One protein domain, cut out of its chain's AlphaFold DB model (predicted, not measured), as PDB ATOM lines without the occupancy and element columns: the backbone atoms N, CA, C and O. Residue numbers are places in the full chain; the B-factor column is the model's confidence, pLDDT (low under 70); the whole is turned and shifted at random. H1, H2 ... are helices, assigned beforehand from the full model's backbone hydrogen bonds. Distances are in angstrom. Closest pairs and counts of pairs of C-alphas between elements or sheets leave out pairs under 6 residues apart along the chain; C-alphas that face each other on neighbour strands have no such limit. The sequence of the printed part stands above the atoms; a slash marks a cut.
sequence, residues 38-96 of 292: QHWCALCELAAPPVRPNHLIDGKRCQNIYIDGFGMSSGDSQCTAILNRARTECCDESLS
ATOM      1  N   GLN A  38     -10.691 -25.219 -51.567       53.19
ATOM      2  CA  GLN A  38      -9.597 -26.188 -51.629       53.19
ATOM      3  C   GLN A  38      -9.175 -26.753 -50.268       53.19
ATOM      4  O   GLN A  38      -8.127 -26.439 -49.713       53.19
ATOM      5  N   HIS A  39      -9.970 -27.700 -49.775       56.72
ATOM      6  CA  HIS A  39      -9.493 -28.699 -48.827       56.72
ATOM      7  C   HIS A  39      -8.880 -29.867 -49.618       56.72
ATOM      8  O   HIS A  39      -9.509 -30.899 -49.852       56.72
ATOM      9  N   TRP A  40      -7.673 -29.653 -50.129       69.50
ATOM     10  CA  TRP A  40      -6.835 -30.716 -50.677       69.50
ATOM     11  C   TRP A  40      -6.318 -31.548 -49.504       69.50
ATOM     12  O   TRP A  40      -6.154 -31.040 -48.391       69.50
ATOM     13  N   CYS A  41      -6.125 -32.845 -49.729       75.88
ATOM     14  CA  CYS A  41      -5.650 -33.769 -48.709       75.88
ATOM     15  C   CYS A  41      -4.202 -33.410 -48.312       75.88
ATOM     16  O   CYS A  41      -3.236 -33.879 -48.913       75.88
ATOM     17  N   ALA A  42      -4.032 -32.526 -47.323       74.94
ATOM     18  CA  ALA A  42      -2.722 -32.124 -46.822       74.94
ATOM     19  C   ALA A  42      -2.119 -33.263 -45.987       74.94
ATOM     20  O   ALA A  42      -2.429 -33.405 -44.804       74.94
ATOM     21  N   LEU A  43      -1.272 -34.088 -46.616       73.31
ATOM     22  CA  LEU A  43      -0.659 -35.250 -45.965       73.31
ATOM     23  C   LEU A  43       0.083 -34.872 -44.674       73.31
ATOM     24  O   LEU A  43      -0.192 -35.431 -43.614       73.31
ATOM     25  N   CYS A  44       0.990 -33.895 -44.740       76.12
ATOM     26  CA  CYS A  44       1.686 -33.370 -43.566       76.12
ATOM     27  C   CYS A  44       1.005 -32.084 -43.050       76.12
ATOM     28  O   CYS A  44       0.241 -31.444 -43.772       76.12
ATOM     29  N   GLU A  45       1.272 -31.709 -41.793       68.38
ATOM     30  CA  GLU A  45       0.563 -30.667 -41.014       68.38
ATOM     31  C   GLU A  45       0.467 -29.282 -41.697       68.38
ATOM     32  O   GLU A  45      -0.407 -28.487 -41.369       68.38
ATOM     33  N   LEU A  46       1.305 -29.024 -42.705       68.50
ATOM     34  CA  LEU A  46       1.384 -27.765 -43.458       68.50
ATOM     35  C   LEU A  46       1.277 -27.953 -44.981       68.50
ATOM     36  O   LEU A  46       1.805 -27.145 -45.740       68.50
ATOM     37  N   ALA A  47       0.677 -29.055 -45.446       64.19
ATOM     38  CA  ALA A  47       0.727 -29.475 -46.854       64.19
ATOM     39  C   ALA A  47       2.161 -29.598 -47.421       64.19
ATOM     40  O   ALA A  47       2.373 -29.636 -48.636       64.19
ATOM     41  N   ALA A  48       3.142 -29.689 -46.523       68.19
ATOM     42  CA  ALA A  48       4.541 -29.863 -46.850       68.19
ATOM     43  C   ALA A  48       4.760 -31.202 -47.579       68.19
ATOM     44  O   ALA A  48       4.022 -32.166 -47.329       68.19
ATOM     45  N   PRO A  49       5.764 -31.277 -48.469       71.38
ATOM     46  CA  PRO A  49       6.188 -32.546 -49.044       71.38
ATOM     47  C   PRO A  49       6.600 -33.531 -47.934       71.38
ATOM     48  O   PRO A  49       7.008 -33.103 -46.850       71.38
ATOM     49  N   PRO A  50       6.503 -34.851 -48.180       77.75
ATOM     50  CA  PRO A  50       6.882 -35.852 -47.192       77.75
ATOM     51  C   PRO A  50       8.359 -35.703 -46.823       77.75
ATOM     52  O   PRO A  50       9.213 -35.564 -47.698       77.75
ATOM     53  N   VAL A  51       8.661 -35.800 -45.528       78.25
ATOM     54  CA  VAL A  51      10.034 -35.740 -44.997       78.25
ATOM     55  C   VAL A  51      10.869 -36.899 -45.547       78.25
ATOM     56  O   VAL A  51      12.068 -36.758 -45.788       78.25
ATOM     57  N   ARG A  52      10.225 -38.051 -45.771       76.44
ATOM     58  CA  ARG A  52      10.854 -39.293 -46.229       76.44
ATOM     59  C   ARG A  52      10.259 -39.765 -47.561       76.44
ATOM     60  O   ARG A  52       9.557 -40.768 -47.586       76.44
ATOM     61  N   PRO A  53      10.519 -39.089 -48.695       76.06
ATOM     62  CA  PRO A  53       9.831 -39.364 -49.963       76.06
ATOM     63  C   PRO A  53      10.050 -40.786 -50.500       76.06
ATOM     64  O   PRO A  53       9.172 -41.326 -51.174       76.06
ATOM     65  N   ASN A  54      11.186 -41.408 -50.177       76.81
ATOM     66  CA  ASN A  54      11.552 -42.741 -50.659       76.81
ATOM     67  C   ASN A  54      11.147 -43.890 -49.730       76.81
ATOM     68  O   ASN A  54      11.264 -45.041 -50.148       76.81
ATOM     69  N   HIS A  55      10.649 -43.596 -48.528       82.19
ATOM     70  CA  HIS A  55      10.245 -44.630 -47.584       82.19
ATOM     71  C   HIS A  55       9.070 -45.441 -48.145       82.19
ATOM     72  O   HIS A  55       8.152 -44.876 -48.750       82.19
ATOM     73  N   LEU A  56       9.135 -46.765 -48.009       83.00
ATOM     74  CA  LEU A  56       8.176 -47.702 -48.589       83.00
ATOM     75  C   LEU A  56       7.133 -48.111 -47.549       83.00
ATOM     76  O   LEU A  56       7.468 -48.753 -46.562       83.00
ATOM     77  N   ILE A  57       5.868 -47.821 -47.839       85.06
ATOM     78  CA  ILE A  57       4.700 -48.247 -47.065       85.06
ATOM     79  C   ILE A  57       3.864 -49.144 -47.972       85.06
ATOM     80  O   ILE A  57       3.442 -48.718 -49.049       85.06
ATOM     81  N   ASP A  58       3.676 -50.405 -47.584       85.81
ATOM     82  CA  ASP A  58       2.962 -51.423 -48.379       85.81
ATOM     83  C   ASP A  58       3.439 -51.518 -49.847       85.81
ATOM     84  O   ASP A  58       2.653 -51.717 -50.774       85.81
ATOM     85  N   GLY A  59       4.736 -51.316 -50.089       85.38
ATOM     86  CA  GLY A  59       5.313 -51.344 -51.437       85.38
ATOM     87  C   GLY A  59       5.112 -50.067 -52.269       85.38
ATOM     88  O   GLY A  59       5.581 -50.011 -53.406       85.38
ATOM     89  N   LYS A  60       4.482 -49.017 -51.728       85.69
ATOM     90  CA  LYS A  60       4.431 -47.679 -52.340       85.69
ATOM     91  C   LYS A  60       5.377 -46.718 -51.627       85.69
ATOM     92  O   LYS A  60       5.453 -46.694 -50.406       85.69
ATOM     93  N   ARG A  61       6.083 -45.882 -52.391       85.31
ATOM     94  CA  ARG A  61       6.913 -44.808 -51.824       85.31
ATOM     95  C   ARG A  61       6.030 -43.702 -51.251       85.31
ATOM     96  O   ARG A  61       5.039 -43.341 -51.884       85.31
ATOM     97  N   CYS A  62       6.430 -43.102 -50.137       86.44
ATOM     98  CA  CYS A  62       5.766 -41.944 -49.534       86.44
ATOM     99  C   CYS A  62       5.497 -40.808 -50.529       86.44
ATOM    100  O   CYS A  62       4.443 -40.180 -50.477       86.44
ATOM    101  N   GLN A  63       6.397 -40.573 -51.487       83.75
ATOM    102  CA  GLN A  63       6.174 -39.595 -52.552       83.75
ATOM    103  C   GLN A  63       5.012 -39.974 -53.477       83.75
ATOM    104  O   GLN A  63       4.231 -39.108 -53.857       83.75
ATOM    105  N   ASN A  64       4.854 -41.257 -53.806       83.62
ATOM    106  CA  ASN A  64       3.716 -41.718 -54.602       83.62
ATOM    107  C   ASN A  64       2.416 -41.588 -53.804       83.62
ATOM    108  O   ASN A  64       1.418 -41.149 -54.352       83.62
ATOM    109  N   ILE A  65       2.445 -41.901 -52.505       86.62
ATOM    110  CA  ILE A  65       1.287 -41.741 -51.613       86.62
ATOM    111  C   ILE A  65       0.883 -40.260 -51.511       86.62
ATOM    112  O   ILE A  65      -0.302 -39.938 -51.538       86.62
ATOM    113  N   TYR A  66       1.861 -39.351 -51.462       81.75
ATOM    114  CA  TYR A  66       1.627 -37.907 -51.495       81.75
ATOM    115  C   TYR A  66       0.977 -37.443 -52.802       81.75
ATOM    116  O   TYR A  66      -0.008 -36.710 -52.767       81.75
ATOM    117  N   ILE A  67       1.496 -37.893 -53.949       82.19
ATOM    118  CA  ILE A  67       0.936 -37.560 -55.267       82.19
ATOM    119  C   ILE A  67      -0.485 -38.125 -55.414       82.19
ATOM    120  O   ILE A  67      -1.375 -37.403 -55.860       82.19
ATOM    121  N   ASP A  68      -0.708 -39.374 -54.988       83.31
ATOM    122  CA  ASP A  68      -2.023 -40.027 -55.001       83.31
ATOM    123  C   ASP A  68      -3.040 -39.225 -54.156       83.31
ATOM    124  O   ASP A  68      -4.194 -39.063 -54.555       83.31
ATOM    125  N   GLY A  69      -2.610 -38.671 -53.014       79.38
ATOM    126  CA  GLY A  69      -3.455 -37.865 -52.126       79.38
ATOM    127  C   GLY A  69      -3.723 -36.436 -52.610       79.38
ATOM    128  O   GLY A  69      -4.774 -35.878 -52.297       79.38
ATOM    129  N   PHE A  70      -2.828 -35.839 -53.406       77.75
ATOM    130  CA  PHE A  70      -2.941 -34.440 -53.845       77.75
ATOM    131  C   PHE A  70      -4.210 -34.161 -54.676       77.75
ATOM    132  O   PHE A  70      -4.718 -33.042 -54.682       77.75
ATOM    133  N   GLY A  71      -4.756 -35.181 -55.349       76.00
ATOM    134  CA  GLY A  71      -6.001 -35.085 -56.119       76.00
ATOM    135  C   GLY A  71      -7.284 -35.374 -55.330       76.00
ATOM    136  O   GLY A  71      -8.374 -35.248 -55.887       76.00
ATOM    137  N   MET A  72      -7.183 -35.782 -54.062       83.38
ATOM    138  CA  MET A  72      -8.335 -36.199 -53.262       83.38
ATOM    139  C   MET A  72      -8.939 -35.033 -52.474       83.38
ATOM    140  O   MET A  72      -8.233 -34.190 -51.914       83.38
ATOM    141  N   SER A  73     -10.272 -35.011 -52.395       82.06
ATOM    142  CA  SER A  73     -10.995 -34.083 -51.522       82.06
ATOM    143  C   SER A  73     -10.827 -34.506 -50.063       82.06
ATOM    144  O   SER A  73     -10.952 -35.688 -49.742       82.06
ATOM    145  N   SER A  74     -10.600 -33.553 -49.157       77.62
ATOM    146  CA  SER A  74     -10.442 -33.828 -47.721       77.62
ATOM    147  C   SER A  74     -11.650 -34.514 -47.072       77.62
ATOM    148  O   SER A  74     -11.525 -35.055 -45.977       77.62
ATOM    149  N   GLY A  75     -12.828 -34.433 -47.700       80.81
ATOM    150  CA  GLY A  75     -14.050 -35.080 -47.225       80.81
ATOM    151  C   GLY A  75     -14.125 -36.572 -47.555       80.81
ATOM    152  O   GLY A  75     -15.038 -37.244 -47.083       80.81
ATOM    153  N   ASP A  76     -13.199 -37.093 -48.362       87.12
ATOM    154  CA  ASP A  76     -13.173 -38.508 -48.705       87.12
ATOM    155  C   ASP A  76     -12.587 -39.336 -47.551       87.12
ATOM    156  O   ASP A  76     -11.478 -39.090 -47.067       87.12
ATOM    157  N   SER A  77     -13.319 -40.371 -47.139       86.69
ATOM    158  CA  SER A  77     -12.852 -41.367 -46.170       86.69
ATOM    159  C   SER A  77     -11.516 -42.009 -46.569       86.69
ATOM    160  O   SER A  77     -10.701 -42.332 -45.701       86.69
ATOM    161  N   GLN A  78     -11.252 -42.139 -47.876       84.94
ATOM    162  CA  GLN A  78      -9.982 -42.653 -48.389       84.94
ATOM    163  C   GLN A  78      -8.827 -41.690 -48.113       84.94
ATOM    164  O   GLN A  78      -7.755 -42.133 -47.699       84.94
ATOM    165  N   CYS A  79      -9.057 -40.379 -48.253       84.81
ATOM    166  CA  CYS A  79      -8.070 -39.363 -47.896       84.81
ATOM    167  C   CYS A  79      -7.722 -39.468 -46.408       84.81
ATOM    168  O   CYS A  79      -6.546 -39.521 -46.066       84.81
ATOM    169  N   THR A  80      -8.712 -39.592 -45.515       85.38
ATOM    170  CA  THR A  80      -8.442 -39.699 -44.070       85.38
ATOM    171  C   THR A  80      -7.622 -40.947 -43.717       85.38
ATOM    172  O   THR A  80      -6.694 -40.868 -42.910       85.38
ATOM    173  N   ALA A  81      -7.922 -42.092 -44.339       86.62
ATOM    174  CA  ALA A  81      -7.189 -43.337 -44.113       86.62
ATOM    175  C   ALA A  81      -5.728 -43.246 -44.587       86.62
ATOM    176  O   ALA A  81      -4.811 -43.616 -43.850       86.62
ATOM    177  N   ILE A  82      -5.508 -42.704 -45.789       83.69
ATOM    178  CA  ILE A  82      -4.169 -42.499 -46.352       83.69
ATOM    179  C   ILE A  82      -3.380 -41.489 -45.509       83.69
ATOM    180  O   ILE A  82      -2.209 -41.716 -45.215       83.69
ATOM    181  N   LEU A  83      -4.024 -40.406 -45.074       83.88
ATOM    182  CA  LEU A  83      -3.402 -39.315 -44.330       83.88
ATOM    183  C   LEU A  83      -2.941 -39.764 -42.940       83.88
ATOM    184  O   LEU A  83      -1.808 -39.478 -42.560       83.88
ATOM    185  N   ASN A  84      -3.764 -40.522 -42.211       85.69
ATOM    186  CA  ASN A  84      -3.377 -41.039 -40.896       85.69
ATOM    187  C   ASN A  84      -2.160 -41.965 -40.980       85.69
ATOM    188  O   ASN A  84      -1.261 -41.864 -40.149       85.69
ATOM    189  N   ARG A  85      -2.101 -42.817 -42.008       83.69
ATOM    190  CA  ARG A  85      -0.975 -43.735 -42.214       83.69
ATOM    191  C   ARG A  85       0.285 -43.013 -42.688       83.69
ATOM    192  O   ARG A  85       1.378 -43.237 -42.178       83.69
ATOM    193  N   ALA A  86       0.134 -42.101 -43.643       84.31
ATOM    194  CA  ALA A  86       1.258 -41.348 -44.173       84.31
ATOM    195  C   ALA A  86       1.827 -40.354 -43.150       84.31
ATOM    196  O   ALA A  86       3.028 -40.103 -43.161       84.31
ATOM    197  N   ARG A  87       1.027 -39.811 -42.222       84.88
ATOM    198  CA  ARG A  87       1.553 -38.932 -41.166       84.88
ATOM    199  C   ARG A  87       2.553 -39.636 -40.264       84.88
ATOM    200  O   ARG A  87       3.623 -39.085 -40.022       84.88
ATOM    201  N   THR A  88       2.226 -40.838 -39.802       84.56
ATOM    202  CA  THR A  88       3.080 -41.583 -38.869       84.56
ATOM    203  C   THR A  88       4.354 -42.091 -39.535       84.56
ATOM    204  O   THR A  88       5.414 -42.113 -38.921       84.56
ATOM    205  N   GLU A  89       4.277 -42.467 -40.811       86.31
ATOM    206  CA  GLU A  89       5.387 -43.145 -41.486       86.31
ATOM    207  C   GLU A  89       6.176 -42.239 -42.453       86.31
ATOM    208  O   GLU A  89       7.380 -42.427 -42.609       86.31
ATOM    209  N   CYS A  90       5.554 -41.224 -43.065       85.69
ATOM    210  CA  CYS A  90       6.196 -40.329 -44.044       85.69
ATOM    211  C   CYS A  90       6.544 -38.933 -43.508       85.69
ATOM    212  O   CYS A  90       7.462 -38.302 -44.043       85.69
ATOM    213  N   CYS A  91       5.795 -38.419 -42.524       85.19
ATOM    214  CA  CYS A  91       5.948 -37.044 -42.025       85.19
ATOM    215  C   CYS A  91       6.694 -36.955 -40.683       85.19
ATOM    216  O   CYS A  91       7.101 -35.862 -40.307       85.19
ATOM    217  N   ASP A  92       6.877 -38.064 -39.960       84.06
ATOM    218  CA  ASP A  92       7.578 -38.050 -38.673       84.06
ATOM    219  C   ASP A  92       9.097 -37.885 -38.885       84.06
ATOM    220  O   ASP A  92       9.734 -38.704 -39.555       84.06
ATOM    221  N   GLU A  93       9.674 -36.809 -38.349       70.75
ATOM    222  CA  GLU A  93      11.111 -36.515 -38.436       70.75
ATOM    223  C   GLU A  93      11.948 -37.281 -37.403       70.75
ATOM    224  O   GLU A  93      13.167 -37.355 -37.542       70.75
ATOM    225  N   SER A  94      11.314 -37.844 -36.368       72.44
ATOM    226  CA  SER A  94      12.009 -38.495 -35.250       72.44
ATOM    227  C   SER A  94      12.528 -39.897 -35.583       72.44
ATOM    228  O   SER A  94      13.431 -40.405 -34.917       72.44
ATOM    229  N   LEU A  95      11.996 -40.521 -36.635       65.06
ATOM    230  CA  LEU A  95      12.436 -41.829 -37.102       65.06
ATOM    231  C   LEU A  95      13.739 -41.688 -37.904       65.06
ATOM    232  O   LEU A  95      13.790 -40.980 -38.913       65.06
ATOM    233  N   SER A  96      14.799 -42.378 -37.468       55.06
ATOM    234  CA  SER A  96      16.094 -42.345 -38.150       55.06
ATOM    235  C   SER A  96      15.961 -42.871 -39.578       55.06
ATOM    236  O   SER A  96      15.525 -44.006 -39.797       55.06
TER     237      SER A  96
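AT A GLANCE: This is residues 38 to 96 of the 292 residues of the protein "Hypothetical protein" of Craspedostauros australis (UniProt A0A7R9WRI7). Little regular structure is found here: a small helical hairpin of H1 and H2, with the long loop of residues 38 to 61 running along one side and folding back at the hairpin's open end into H1. The 59 printed residues hold two named helices, H1 then H2, and no named strand; under half of the residues are in them, and the class is all helix. The whole is compact, with a radius of gyration of the C-alphas of 10.5 A and spans of 32 by 23 by 15 A.

HOW THE PARTS SIT: Before the helices, look at residues 56 to 57, paired antiparallel with residues 60 to 61. H1, residues 62 to 70, and H2, residues 77 to 90, touch and form a helical hairpin; their closest C-alphas, those of Cys 62 and Cys 90, are 5.7 A apart. They run opposite ways at a shallow tilt of 29 degrees. In H1 every O i to N i+4 pair is within hydrogen-bond range, in H2 9 of 10.

IN THESE COORDINATES: Find C-alpha 62 at (5.766, -41.944, -49.534); H1 runs 12.3 A from there to C-alpha 70. H2 runs 19.2 A from C-alpha 77 to C-alpha 90 at (6.196, -40.329, -44.044).

THE WHOLE: The C-alphas farthest apart, of Gln 38 and Ser 96, are 33.2 A apart. The printed part has no cut, and the H1 to H2 link is short. Mean pLDDT of the printed part is 78.9; residues 38 to 40, 45 to 48 and 95 to 96 are under 70.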